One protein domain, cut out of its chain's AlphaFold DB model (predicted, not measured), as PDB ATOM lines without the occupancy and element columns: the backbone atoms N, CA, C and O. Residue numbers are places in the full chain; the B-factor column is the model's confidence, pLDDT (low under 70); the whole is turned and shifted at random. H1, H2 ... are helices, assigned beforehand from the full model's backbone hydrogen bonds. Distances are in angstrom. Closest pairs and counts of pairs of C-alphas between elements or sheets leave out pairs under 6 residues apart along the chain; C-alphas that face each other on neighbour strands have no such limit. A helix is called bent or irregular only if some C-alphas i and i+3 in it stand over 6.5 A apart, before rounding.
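Overview. This is residues 408 to 494 of the 496 residues of an uncharacterized protein of Amphilophus citrinellus (UniProt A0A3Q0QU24). A helical hairpin, H3 and H4, makes one end of a loose, open shape; at the other end H1, H2 and the beginning of H5 form a small cluster with few contacts, and residues 486 to 494 stick out from it. The printed part has 87 residues with five named helices, H1 to H5 in chain order, and no named strand; its class is all helix. It is loose, with a radius of gyration of the C-alphas of 17.4 A, and only just elongated, spanning 54 by 35 by 20 A.

Arrangement. H1, residues 408 to 420, is close to but not clearly touching H2, residues 422 to 429; their closest C-alphas, of Leu 418 and Tyr 425, are 5.5 A apart. H3, residues 435 to 453, is only just apart from H2, the closest C-alphas being 8.5 A apart. H3 and H4, residues 459 to 473, touch as a hairpin, at a shallow tilt of 31 degrees, opposite ways; their closest C-alphas, of Leu 440 and Lys 465, are 6.5 A apart. H5, residues 479 to 492, is apart from H4. With residues 480 to 484 alone it touches residues 410 to 414 of H1, at a steep tilt of 54 degrees, opposite ways; the closest C-alphas, of Met 414 and Pro 480, are 5.9 A apart. Every O i to N i+4 pair is within hydrogen-bond range in H2, H3, H4 and H5; in H1 it is 5 of 9.

Along the chain. H1 begins at C-alpha 408, (-34.531, 47.424, -23.205), and measures 19.8 A; it is irregular, only just, with C-alphas 414 and 417 6.9 A apart. H2 measures 10.2 A, H3 27.1 A, H4 20.9 A and H5 20.0 A, ending at C-alpha 492, (-32.398, 47.439, -42.192).

Size, cuts and confidence. The C-alphas of Ala 409 and Arg 454, the two farthest apart, are 54.0 A apart. The printed part has no cut, and its four links are tight. The mean pLDDT of the printed part is 73.8; residues 419 to 422, 431, 433 and 476 to 494 are under 70.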
ATOM      1  N   VAL A 408     -35.366  46.701 -24.174       78.75
ATOM      2  CA  VAL A 408     -34.531  47.424 -23.205       78.75
ATOM      3  C   VAL A 408     -33.904  46.456 -22.205       78.75
ATOM      4  O   VAL A 408     -32.686  46.450 -22.079       78.75
ATOM      5  N   ALA A 409     -34.685  45.562 -21.592       82.81
ATOM      6  CA  ALA A 409     -34.159  44.559 -20.665       82.81
ATOM      7  C   ALA A 409     -33.116  43.636 -21.322       82.81
ATOM      8  O   ALA A 409     -32.108  43.302 -20.707       82.81
ATOM      9  N   THR A 410     -33.329  43.265 -22.591       82.00
ATOM     10  CA  THR A 410     -32.352  42.477 -23.360       82.00
ATOM     11  C   THR A 410     -31.052  43.260 -23.534       82.00
ATOM     12  O   THR A 410     -29.981  42.711 -23.305       82.00
ATOM     13  N   VAL A 411     -31.137  44.547 -23.901       79.69
ATOM     14  CA  VAL A 411     -29.977  45.439 -24.074       79.69
ATOM     15  C   VAL A 411     -29.235  45.657 -22.753       79.69
ATOM     16  O   VAL A 411     -28.012  45.543 -22.732       79.69
ATOM     17  N   GLU A 412     -29.947  45.923 -21.659       81.75
ATOM     18  CA  GLU A 412     -29.368  46.070 -20.319       81.75
ATOM     19  C   GLU A 412     -28.627  44.804 -19.882       81.75
ATOM     20  O   GLU A 412     -27.509  44.889 -19.378       81.75
ATOM     21  N   GLU A 413     -29.198  43.622 -20.135       81.50
ATOM     22  CA  GLU A 413     -28.534  42.346 -19.867       81.50
ATOM     23  C   GLU A 413     -27.242  42.193 -20.679       81.50
ATOM     24  O   GLU A 413     -26.242  41.728 -20.134       81.50
ATOM     25  N   MET A 414     -27.213  42.638 -21.944       74.25
ATOM     26  CA  MET A 414     -25.965  42.616 -22.720       74.25
ATOM     27  C   MET A 414     -24.915  43.557 -22.147       74.25
ATOM     28  O   MET A 414     -23.742  43.206 -22.089       74.25
ATOM     29  N   LEU A 415     -25.330  44.774 -21.791       76.94
ATOM     30  CA  LEU A 415     -24.427  45.840 -21.369       76.94
ATOM     31  C   LEU A 415     -23.972  45.690 -19.917       76.94
ATOM     32  O   LEU A 415     -23.050  46.389 -19.512       76.94
ATOM     33  N   LYS A 416     -24.550  44.763 -19.152       78.06
ATOM     34  CA  LYS A 416     -24.217  44.523 -17.745       78.06
ATOM     35  C   LYS A 416     -22.723  44.276 -17.503       78.06
ATOM     36  O   LYS A 416     -22.174  44.761 -16.518       78.06
ATOM     37  N   ASP A 417     -22.058  43.580 -18.423       71.31
ATOM     38  CA  ASP A 417     -20.627  43.264 -18.321       71.31
ATOM     39  C   ASP A 417     -19.727  44.411 -18.835       71.31
ATOM     40  O   ASP A 417     -18.499  44.327 -18.767       71.31
ATOM     41  N   LEU A 418     -20.300  45.487 -19.396       70.81
ATOM     42  CA  LEU A 418     -19.537  46.638 -19.896       70.81
ATOM     43  C   LEU A 418     -18.855  47.395 -18.748       70.81
ATOM     44  O   LEU A 418     -17.741  47.904 -18.922       70.81
ATOM     45  N   ASP A 419     -19.501  47.419 -17.581       63.94
ATOM     46  CA  ASP A 419     -19.001  48.057 -16.362       63.94
ATOM     47  C   ASP A 419     -17.759  47.348 -15.790       63.94
ATOM     48  O   ASP A 419     -16.959  47.974 -15.092       63.94
ATOM     49  N   GLU A 420     -17.529  46.075 -16.142       62.81
ATOM     50  CA  GLU A 420     -16.334  45.310 -15.745       62.81
ATOM     51  C   GLU A 420     -15.066  45.741 -16.514       62.81
ATOM     52  O   GLU A 420     -13.948  45.405 -16.120       62.81
ATOM     53  N   GLY A 421     -15.212  46.537 -17.583       66.19
ATOM     54  CA  GLY A 421     -14.107  47.145 -18.323       66.19
ATOM     55  C   GLY A 421     -14.310  47.112 -19.837       66.19
ATOM     56  O   GLY A 421     -14.322  46.052 -20.466       66.19
ATOM     57  N   SER A 422     -14.365  48.293 -20.466       69.50
ATOM     58  CA  SER A 422     -14.678  48.433 -21.901       69.50
ATOM     59  C   SER A 422     -13.745  47.661 -22.846       69.50
ATOM     60  O   SER A 422     -14.172  47.255 -23.926       69.50
ATOM     61  N   ALA A 423     -12.482  47.437 -22.469       70.69
ATOM     62  CA  ALA A 423     -11.520  46.699 -23.287       70.69
ATOM     63  C   ALA A 423     -11.779  45.182 -23.274       70.69
ATOM     64  O   ALA A 423     -11.775  44.556 -24.335       70.69
ATOM     65  N   GLU A 424     -12.040  44.604 -22.100       73.25
ATOM     66  CA  GLU A 424     -12.353  43.177 -21.964       73.25
ATOM     67  C   GLU A 424     -13.726  42.860 -22.549       73.25
ATOM     68  O   GLU A 424     -13.865  41.904 -23.312       73.25
ATOM     69  N   TYR A 425     -14.712  43.720 -22.285       74.62
ATOM     70  CA  TYR A 425     -16.035  43.616 -22.885       74.62
ATOM     71  C   TYR A 425     -15.964  43.636 -24.417       74.62
ATOM     72  O   TYR A 425     -16.517  42.756 -25.074       74.62
ATOM     73  N   ARG A 426     -15.217  44.582 -25.015       71.25
ATOM     74  CA  ARG A 426     -15.026  44.640 -26.477       71.25
ATOM     75  C   ARG A 426     -14.323  43.400 -27.022       71.25
ATOM     76  O   ARG A 426     -14.729  42.909 -28.067       71.25
ATOM     77  N   GLN A 427     -13.311  42.867 -26.336       72.00
ATOM     78  CA  GLN A 427     -12.655  41.629 -26.774       72.00
ATOM     79  C   GLN A 427     -13.601  40.426 -26.737       72.00
ATOM     80  O   GLN A 427     -13.572  39.605 -27.652       72.00
ATOM     81  N   ARG A 428     -14.443  40.326 -25.702       72.69
ATOM     82  CA  ARG A 428     -15.383  39.212 -25.531       72.69
ATOM     83  C   ARG A 428     -16.584  39.306 -26.466       72.69
ATOM     84  O   ARG A 428     -16.947  38.285 -27.034       72.69
ATOM     85  N   GLN A 429     -17.180  40.490 -26.616       71.88
ATOM     86  CA  GLN A 429     -18.462  40.700 -27.307       71.88
ATOM     87  C   GLN A 429     -18.312  41.204 -28.751       71.88
ATOM     88  O   GLN A 429     -19.214  41.016 -29.564       71.88
ATOM     89  N   LEU A 430     -17.181  41.834 -29.092       72.81
ATOM     90  CA  LEU A 430     -16.875  42.376 -30.423       72.81
ATOM     91  C   LEU A 430     -15.498  41.886 -30.921       72.81
ATOM     92  O   LEU A 430     -14.655  42.695 -31.316       72.81
ATOM     93  N   PRO A 431     -15.228  40.570 -30.959       66.81
ATOM     94  CA  PRO A 431     -13.915  40.050 -31.370       66.81
ATOM     95  C   PRO A 431     -13.576  40.367 -32.830       66.81
ATOM     96  O   PRO A 431     -12.402  40.451 -33.192       66.81
ATOM     97  N   LEU A 432     -14.599  40.606 -33.661       71.19
ATOM     98  CA  LEU A 432     -14.456  41.072 -35.039       71.19
ATOM     99  C   LEU A 432     -13.938  42.517 -35.123       71.19
ATOM    100  O   LEU A 432     -13.584  42.969 -36.201       71.19
ATOM    101  N   GLN A 433     -13.885  43.240 -34.003       69.88
ATOM    102  CA  GLN A 433     -13.242  44.550 -33.861       69.88
ATOM    103  C   GLN A 433     -11.973  44.466 -32.988       69.88
ATOM    104  O   GLN A 433     -11.463  45.480 -32.516       69.88
ATOM    105  N   GLY A 434     -11.472  43.249 -32.751       74.12
ATOM    106  CA  GLY A 434     -10.303  42.966 -31.926       74.12
ATOM    107  C   GLY A 434      -8.984  42.858 -32.710       74.12
ATOM    108  O   GLY A 434      -8.905  43.224 -33.885       74.12
ATOM    109  N   PRO A 435      -7.927  42.302 -32.087       78.50
ATOM    110  CA  PRO A 435      -6.580  42.228 -32.669       78.50
ATOM    111  C   PRO A 435      -6.517  41.498 -34.018       78.50
ATOM    112  O   PRO A 435      -5.710  41.850 -34.879       78.50
ATOM    113  N   LEU A 436      -7.380  40.495 -34.216       80.56
ATOM    114  CA  LEU A 436      -7.472  39.739 -35.467       80.56
ATOM    115  C   LEU A 436      -7.918  40.620 -36.640       80.56
ATOM    116  O   LEU A 436      -7.363  40.501 -37.730       80.56
ATOM    117  N   TRP A 437      -8.854  41.545 -36.412       80.38
ATOM    118  CA  TRP A 437      -9.302  42.500 -37.426       80.38
ATOM    119  C   TRP A 437      -8.217  43.511 -37.783       80.38
ATOM    120  O   TRP A 437      -7.950  43.737 -38.962       80.38
ATOM    121  N   SER A 438      -7.522  44.065 -36.784       83.06
ATOM    122  CA  SER A 438      -6.374  44.951 -37.022       83.06
ATOM    123  C   SER A 438      -5.289  44.254 -37.847       83.06
ATOM    124  O   SER A 438      -4.791  44.817 -38.819       83.06
ATOM    125  N   LYS A 439      -4.980  42.996 -37.515       86.06
ATOM    126  CA  LYS A 439      -3.998  42.182 -38.240       86.06
ATOM    127  C   LYS A 439      -4.453  41.855 -39.663       86.06
ATOM    128  O   LYS A 439      -3.639  41.885 -40.582       86.06
ATOM    129  N   LEU A 440      -5.744  41.580 -39.867       86.69
ATOM    130  CA  LEU A 440      -6.327  41.392 -41.196       86.69
ATOM    131  C   LEU A 440      -6.187  42.664 -42.044       86.69
ATOM    132  O   LEU A 440      -5.701  42.589 -43.170       86.69
ATOM    133  N   ALA A 441      -6.521  43.831 -41.486       86.00
ATOM    134  CA  ALA A 441      -6.400  45.119 -42.166       86.00
ATOM    135  C   ALA A 441      -4.941  45.458 -42.535       86.00
ATOM    136  O   ALA A 441      -4.677  45.972 -43.624       86.00
ATOM    137  N   GLU A 442      -3.972  45.140 -41.669       89.38
ATOM    138  CA  GLU A 442      -2.543  45.285 -41.976       89.38
ATOM    139  C   GLU A 442      -2.100  44.381 -43.133       89.38
ATOM    140  O   GLU A 442      -1.390  44.838 -44.034       89.38
ATOM    141  N   LEU A 443      -2.543  43.119 -43.141       87.88
ATOM    142  CA  LEU A 443      -2.243  42.174 -44.220       87.88
ATOM    143  C   LEU A 443      -2.866  42.624 -45.547       87.88
ATOM    144  O   LEU A 443      -2.199  42.575 -46.578       87.88
ATOM    145  N   GLU A 444      -4.101  43.125 -45.537       86.19
ATOM    146  CA  GLU A 444      -4.758  43.663 -46.735       86.19
ATOM    147  C   GLU A 444      -4.081  44.934 -47.253       86.19
ATOM    148  O   GLU A 444      -3.910  45.111 -48.462       86.19
ATOM    149  N   LYS A 445      -3.621  45.801 -46.345       88.50
ATOM    150  CA  LYS A 445      -2.832  46.985 -46.694       88.50
ATOM    151  C   LYS A 445      -1.493  46.598 -47.330       88.50
ATOM    152  O   LYS A 445      -1.096  47.216 -48.320       88.50
ATOM    153  N   ALA A 446      -0.815  45.580 -46.799       86.00
ATOM    154  CA  ALA A 446       0.433  45.059 -47.353       86.00
ATOM    155  C   ALA A 446       0.225  44.406 -48.732       86.00
ATOM    156  O   ALA A 446       0.966  44.703 -49.668       86.00
ATOM    157  N   GLU A 447      -0.830  43.605 -48.899       84.06
ATOM    158  CA  GLU A 447      -1.206  43.012 -50.189       84.06
ATOM    159  C   GLU A 447      -1.540  44.092 -51.231       84.06
ATOM    160  O   GLU A 447      -1.086  44.038 -52.376       84.06
ATOM    161  N   SER A 448      -2.293  45.126 -50.836       84.00
ATOM    162  CA  SER A 448      -2.605  46.251 -51.718       84.00
ATOM    163  C   SER A 448      -1.352  47.007 -52.160       84.00
ATOM    164  O   SER A 448      -1.344  47.534 -53.274       84.00
ATOM    165  N   LYS A 449      -0.324  47.093 -51.310       84.94
ATOM    166  CA  LYS A 449       0.948  47.732 -51.650       84.94
ATOM    167  C   LYS A 449       1.710  46.915 -52.702       84.94
ATOM    168  O   LYS A 449       2.039  47.471 -53.744       84.94
ATOM    169  N   GLN A 450       1.833  45.600 -52.509       83.88
ATOM    170  CA  GLN A 450       2.457  44.688 -53.482       83.88
ATOM    171  C   GLN A 450       1.764  44.733 -54.852       83.88
ATOM    172  O   GLN A 450       2.420  44.827 -55.887       83.88
ATOM    173  N   ARG A 451       0.423  44.777 -54.871       80.81
ATOM    174  CA  ARG A 451      -0.352  44.929 -56.117       80.81
ATOM    175  C   ARG A 451      -0.066  46.248 -56.841       80.81
ATOM    176  O   ARG A 451      -0.015  46.265 -58.069       80.81
ATOM    177  N   LYS A 452       0.112  47.352 -56.105       82.69
ATOM    178  CA  LYS A 452       0.466  48.661 -56.686       82.69
ATOM    179  C   LYS A 452       1.896  48.679 -57.227       82.69
ATOM    180  O   LYS A 452       2.142  49.309 -58.251       82.69
ATOM    181  N   GLU A 453       2.802  47.969 -56.567       85.12
ATOM    182  CA  GLU A 453       4.217  47.846 -56.938       85.12
ATOM    183  C   GLU A 453       4.460  46.774 -58.028       85.12
ATOM    184  O   GLU A 453       5.574  46.655 -58.530       85.12
ATOM    185  N   ARG A 454       3.407  46.060 -58.475       80.00
ATOM    186  CA  ARG A 454       3.449  44.933 -59.436       80.00
ATOM    187  C   ARG A 454       4.350  43.776 -58.988       80.00
ATOM    188  O   ARG A 454       4.889  43.049 -59.821       80.00
ATOM    189  N   GLU A 455       4.485  43.598 -57.683       77.12
ATOM    190  CA  GLU A 455       5.182  42.462 -57.091       77.12
ATOM    191  C   GLU A 455       4.265  41.233 -57.043       77.12
ATOM    192  O   GLU A 455       3.038  41.346 -56.942       77.12
ATOM    193  N   GLU A 456       4.860  40.040 -57.107       75.94
ATOM    194  CA  GLU A 456       4.127  38.790 -56.919       75.94
ATOM    195  C   GLU A 456       3.619  38.709 -55.470       75.94
ATOM    196  O   GLU A 456       4.377  38.901 -54.515       75.94
ATOM    197  N   ILE A 457       2.319  38.456 -55.295       74.75
ATOM    198  CA  ILE A 457       1.701  38.436 -53.965       74.75
ATOM    199  C   ILE A 457       2.311  37.290 -53.161       74.75
ATOM    200  O   ILE A 457       2.232  36.128 -53.562       74.75
ATOM    201  N   ASN A 458       2.878  37.607 -51.997       80.94
ATOM    202  CA  ASN A 458       3.540  36.602 -51.175       80.94
ATOM    203  C   ASN A 458       2.520  35.535 -50.700       80.94
ATOM    204  O   ASN A 458       1.581  35.871 -49.966       80.94
ATOM    205  N   PRO A 459       2.702  34.242 -51.040       82.06
ATOM    206  CA  PRO A 459       1.770  33.174 -50.667       82.06
ATOM    207  C   PRO A 459       1.655  32.985 -49.146       82.06
ATOM    208  O   PRO A 459       0.607  32.582 -48.644       82.06
ATOM    209  N   GLN A 460       2.690  33.345 -48.377       82.00
ATOM    210  CA  GLN A 460       2.629  33.338 -46.912       82.00
ATOM    211  C   GLN A 460       1.654  34.389 -46.367       82.00
ATOM    212  O   GLN A 460       1.036  34.168 -45.326       82.00
ATOM    213  N   LEU A 461       1.506  35.525 -47.057       80.38
ATOM    214  CA  LEU A 461       0.559  36.576 -46.688       80.38
ATOM    215  C   LEU A 461      -0.883  36.084 -46.885       80.38
ATOM    216  O   LEU A 461      -1.730  36.268 -46.014       80.38
ATOM    217  N   GLN A 462      -1.131  35.386 -47.999       81.00
ATOM    218  CA  GLN A 462      -2.434  34.796 -48.311       81.00
ATOM    219  C   GLN A 462      -2.814  33.660 -47.356       81.00
ATOM    220  O   GLN A 462      -3.969  33.586 -46.937       81.00
ATOM    221  N   ASN A 463      -1.861  32.808 -46.968       85.81
ATOM    222  CA  ASN A 463      -2.114  31.761 -45.975       85.81
ATOM    223  C   ASN A 463      -2.452  32.362 -44.606       85.81
ATOM    224  O   ASN A 463      -3.501  32.043 -44.059       85.81
ATOM    225  N   LYS A 464      -1.669  33.337 -44.118       86.31
ATOM    226  CA  LYS A 464      -1.978  34.045 -42.861       86.31
ATOM    227  C   LYS A 464      -3.351  34.719 -42.887       86.31
ATOM    228  O   LYS A 464      -4.043  34.732 -41.875       86.31
ATOM    229  N   LYS A 465      -3.756  35.268 -44.037       85.69
ATOM    230  CA  LYS A 465      -5.096  35.834 -44.229       85.69
ATOM    231  C   LYS A 465      -6.185  34.762 -44.099       85.69
ATOM    232  O   LYS A 465      -7.166  34.983 -43.396       85.69
ATOM    233  N   LYS A 466      -6.013  33.605 -44.749       85.81
ATOM    234  CA  LYS A 466      -6.948  32.470 -44.646       85.81
ATOM    235  C   LYS A 466      -7.050  31.929 -43.224       85.81
ATOM    236  O   LYS A 466      -8.162  31.660 -42.779       85.81
ATOM    237  N   ASP A 467      -5.934  31.820 -42.513       88.19
ATOM    238  CA  ASP A 467      -5.914  31.336 -41.131       88.19
ATOM    239  C   ASP A 467      -6.744  32.257 -40.225       88.19
ATOM    240  O   ASP A 467      -7.642  31.790 -39.527       88.19
ATOM    241  N   ILE A 468      -6.534  33.576 -40.331       84.31
ATOM    242  CA  ILE A 468      -7.300  34.578 -39.573       84.31
ATOM    243  C   ILE A 468      -8.791  34.532 -39.935       84.31
ATOM    244  O   ILE A 468      -9.639  34.583 -39.050       84.31
ATOM    245  N   LEU A 469      -9.140  34.408 -41.220       82.81
ATOM    246  CA  LEU A 469     -10.543  34.295 -41.644       82.81
ATOM    247  C   LEU A 469     -11.212  33.026 -41.103       82.81
ATOM    248  O   LEU A 469     -12.382  33.063 -40.727       82.81
ATOM    249  N   THR A 470     -10.473  31.919 -41.034       85.75
ATOM    250  CA  THR A 470     -10.971  30.655 -40.478       85.75
ATOM    251  C   THR A 470     -11.209  30.792 -38.974       85.75
ATOM    252  O   THR A 470     -12.255  30.388 -38.471       85.75
ATOM    253  N   GLU A 471     -10.285  31.435 -38.262       82.94
ATOM    254  CA  GLU A 471     -10.416  31.734 -36.835       82.94
ATOM    255  C   GLU A 471     -11.623  32.642 -36.547       82.94
ATOM    256  O   GLU A 471     -12.431  32.329 -35.673       82.94
ATOM    257  N   LEU A 472     -11.822  33.698 -37.346       77.12
ATOM    258  CA  LEU A 472     -12.992  34.579 -37.246       77.12
ATOM    259  C   LEU A 472     -14.304  33.839 -37.555       77.12
ATOM    260  O   LEU A 472     -15.312  34.099 -36.904       77.12
ATOM    261  N   SER A 473     -14.299  32.897 -38.505       77.06
ATOM    262  CA  SER A 473     -15.492  32.114 -38.869       77.06
ATOM    263  C   SER A 473     -15.946  31.130 -37.785       77.06
ATOM    264  O   SER A 473     -17.113  30.744 -37.752       77.06
ATOM    265  N   ASN A 474     -15.041  30.746 -36.881       79.25
ATOM    266  CA  ASN A 474     -15.341  29.852 -35.763       79.25
ATOM    267  C   ASN A 474     -15.940  30.586 -34.558       79.25
ATOM    268  O   ASN A 474     -16.428  29.938 -33.627       79.25
ATOM    269  N   TYR A 475     -15.904  31.919 -34.550       70.62
ATOM    270  CA  TYR A 475     -16.459  32.690 -33.454       70.62
ATOM    271  C   TYR A 475     -17.992  32.665 -33.486       70.62
ATOM    272  O   TYR A 475     -18.624  32.934 -34.508       70.62
ATOM    273  N   LYS A 476     -18.598  32.373 -32.332       67.12
ATOM    274  CA  LYS A 476     -20.044  32.465 -32.123       67.12
ATOM    275  C   LYS A 476     -20.334  33.667 -31.243       67.12
ATOM    276  O   LYS A 476     -19.801  33.752 -30.139       67.12
ATOM    277  N   MET A 477     -21.181  34.570 -31.732       64.75
ATOM    278  CA  MET A 477     -21.691  35.668 -30.915       64.75
ATOM    279  C   MET A 477     -22.435  35.116 -29.701       64.75
ATOM    280  O   MET A 477     -23.027  34.033 -29.745       64.75
ATOM    281  N   THR A 478     -22.403  35.869 -28.608       67.38
ATOM    282  CA  THR A 478     -23.231  35.562 -27.445       67.38
ATOM    283  C   THR A 478     -24.716  35.659 -27.835       67.38
ATOM    284  O   THR A 478     -25.067  36.456 -28.714       67.38
ATOM    285  N   PRO A 479     -25.606  34.854 -27.224       66.81
ATOM    286  CA  PRO A 479     -27.039  34.894 -27.527       66.81
ATOM    287  C   PRO A 479     -27.646  36.309 -27.477       66.81
ATOM    288  O   PRO A 479     -28.290  36.689 -28.453       66.81
ATOM    289  N   PRO A 480     -27.344  37.151 -26.465       60.91
ATOM    290  CA  PRO A 480     -27.901  38.501 -26.404       60.91
ATOM    291  C   PRO A 480     -27.438  39.385 -27.575       60.91
ATOM    292  O   PRO A 480     -28.237  40.059 -28.223       60.91
ATOM    293  N   CYS A 481     -26.150  39.313 -27.930       62.59
ATOM    294  CA  CYS A 481     -25.578  40.078 -29.041       62.59
ATOM    295  C   CYS A 481     -26.107  39.614 -30.408       62.59
ATOM    296  O   CYS A 481     -26.256  40.414 -31.332       62.59
ATOM    297  N   THR A 482     -26.466  38.334 -30.512       64.12
ATOM    298  CA  THR A 482     -27.121  37.760 -31.691       64.12
ATOM    299  C   THR A 482     -28.546  38.295 -31.847       64.12
ATOM    300  O   THR A 482     -28.920  38.695 -32.947       64.12
ATOM    301  N   ASP A 483     -29.319  38.373 -30.762       61.16
ATOM    302  CA  ASP A 483     -30.707  38.848 -30.791       61.16
ATOM    303  C   ASP A 483     -30.807  40.328 -31.196       61.16
ATOM    304  O   ASP A 483     -31.630  40.686 -32.041       61.16
ATOM    305  N   VAL A 484     -29.917  41.187 -30.683       60.50
ATOM    306  CA  VAL A 484     -29.857  42.602 -31.093       60.50
ATOM    307  C   VAL A 484     -29.360  42.757 -32.527       60.50
ATOM    308  O   VAL A 484     -29.906  43.562 -33.280       60.50
ATOM    309  N   TYR A 485     -28.367  41.974 -32.955       61.66
ATOM    310  CA  TYR A 485     -27.903  42.007 -34.342       61.66
ATOM    311  C   TYR A 485     -29.003  41.571 -35.323       61.66
ATOM    312  O   TYR A 485     -29.211  42.223 -36.346       61.66
ATOM    313  N   ILE A 486     -29.772  40.528 -34.989       59.00
ATOM    314  CA  ILE A 486     -30.948  40.101 -35.760       59.00
ATOM    315  C   ILE A 486     -32.020  41.196 -35.767       59.00
ATOM    316  O   ILE A 486     -32.606  41.460 -36.818       59.00
ATOM    317  N   PHE A 487     -32.260  41.863 -34.636       55.19
ATOM    318  CA  PHE A 487     -33.204  42.978 -34.554       55.19
ATOM    319  C   PHE A 487     -32.786  44.154 -35.454       55.19
ATOM    320  O   PHE A 487     -33.597  44.643 -36.240       55.19
ATOM    321  N   LEU A 488     -31.509  44.553 -35.414       50.06
ATOM    322  CA  LEU A 488     -30.943  45.614 -36.255       50.06
ATOM    323  C   LEU A 488     -30.977  45.251 -37.750       50.06
ATOM    324  O   LEU A 488     -31.361  46.079 -38.578       50.06
ATOM    325  N   LEU A 489     -30.643  44.007 -38.113       48.16
ATOM    326  CA  LEU A 489     -30.728  43.523 -39.497       48.16
ATOM    327  C   LEU A 489     -32.174  43.425 -40.001       48.16
ATOM    328  O   LEU A 489     -32.458  43.758 -41.153       48.16
ATOM    329  N   GLY A 490     -33.102  42.997 -39.142       44.78
ATOM    330  CA  GLY A 490     -34.534  42.986 -39.433       44.78
ATOM    331  C   GLY A 490     -35.098  44.390 -39.667       44.78
ATOM    332  O   GLY A 490     -36.019  44.549 -40.468       44.78
ATOM    333  N   TYR A 491     -34.511  45.404 -39.022       42.44
ATOM    334  CA  TYR A 491     -34.813  46.815 -39.252       42.44
ATOM    335  C   TYR A 491     -34.284  47.304 -40.605       42.44
ATOM    336  O   TYR A 491     -35.045  47.870 -41.387       42.44
ATOM    337  N   SER A 492     -33.020  47.008 -40.930       37.22
ATOM    338  CA  SER A 492     -32.398  47.439 -42.192       37.22
ATOM    339  C   SER A 492     -33.110  46.889 -43.436       37.22
ATOM    340  O   SER A 492     -33.181  47.576 -44.451       37.22
ATOM    341  N   ASN A 493     -33.681  45.682 -43.356       35.38
ATOM    342  CA  ASN A 493     -34.434  45.065 -44.456       35.38
ATOM    343  C   ASN A 493     -35.867  45.602 -44.623       35.38
ATOM    344  O   ASN A 493     -36.526  45.260 -45.601       35.38
ATOM    345  N   LYS A 494     -36.370  46.419 -43.687       35.75
ATOM    346  CA  LYS A 494     -37.681  47.087 -43.797       35.75
ATOM    347  C   LYS A 494     -37.580  48.552 -44.226       35.75
ATOM    348  O   LYS A 494     -38.602  49.146 -44.552       35.75
TER     349      LYS A 494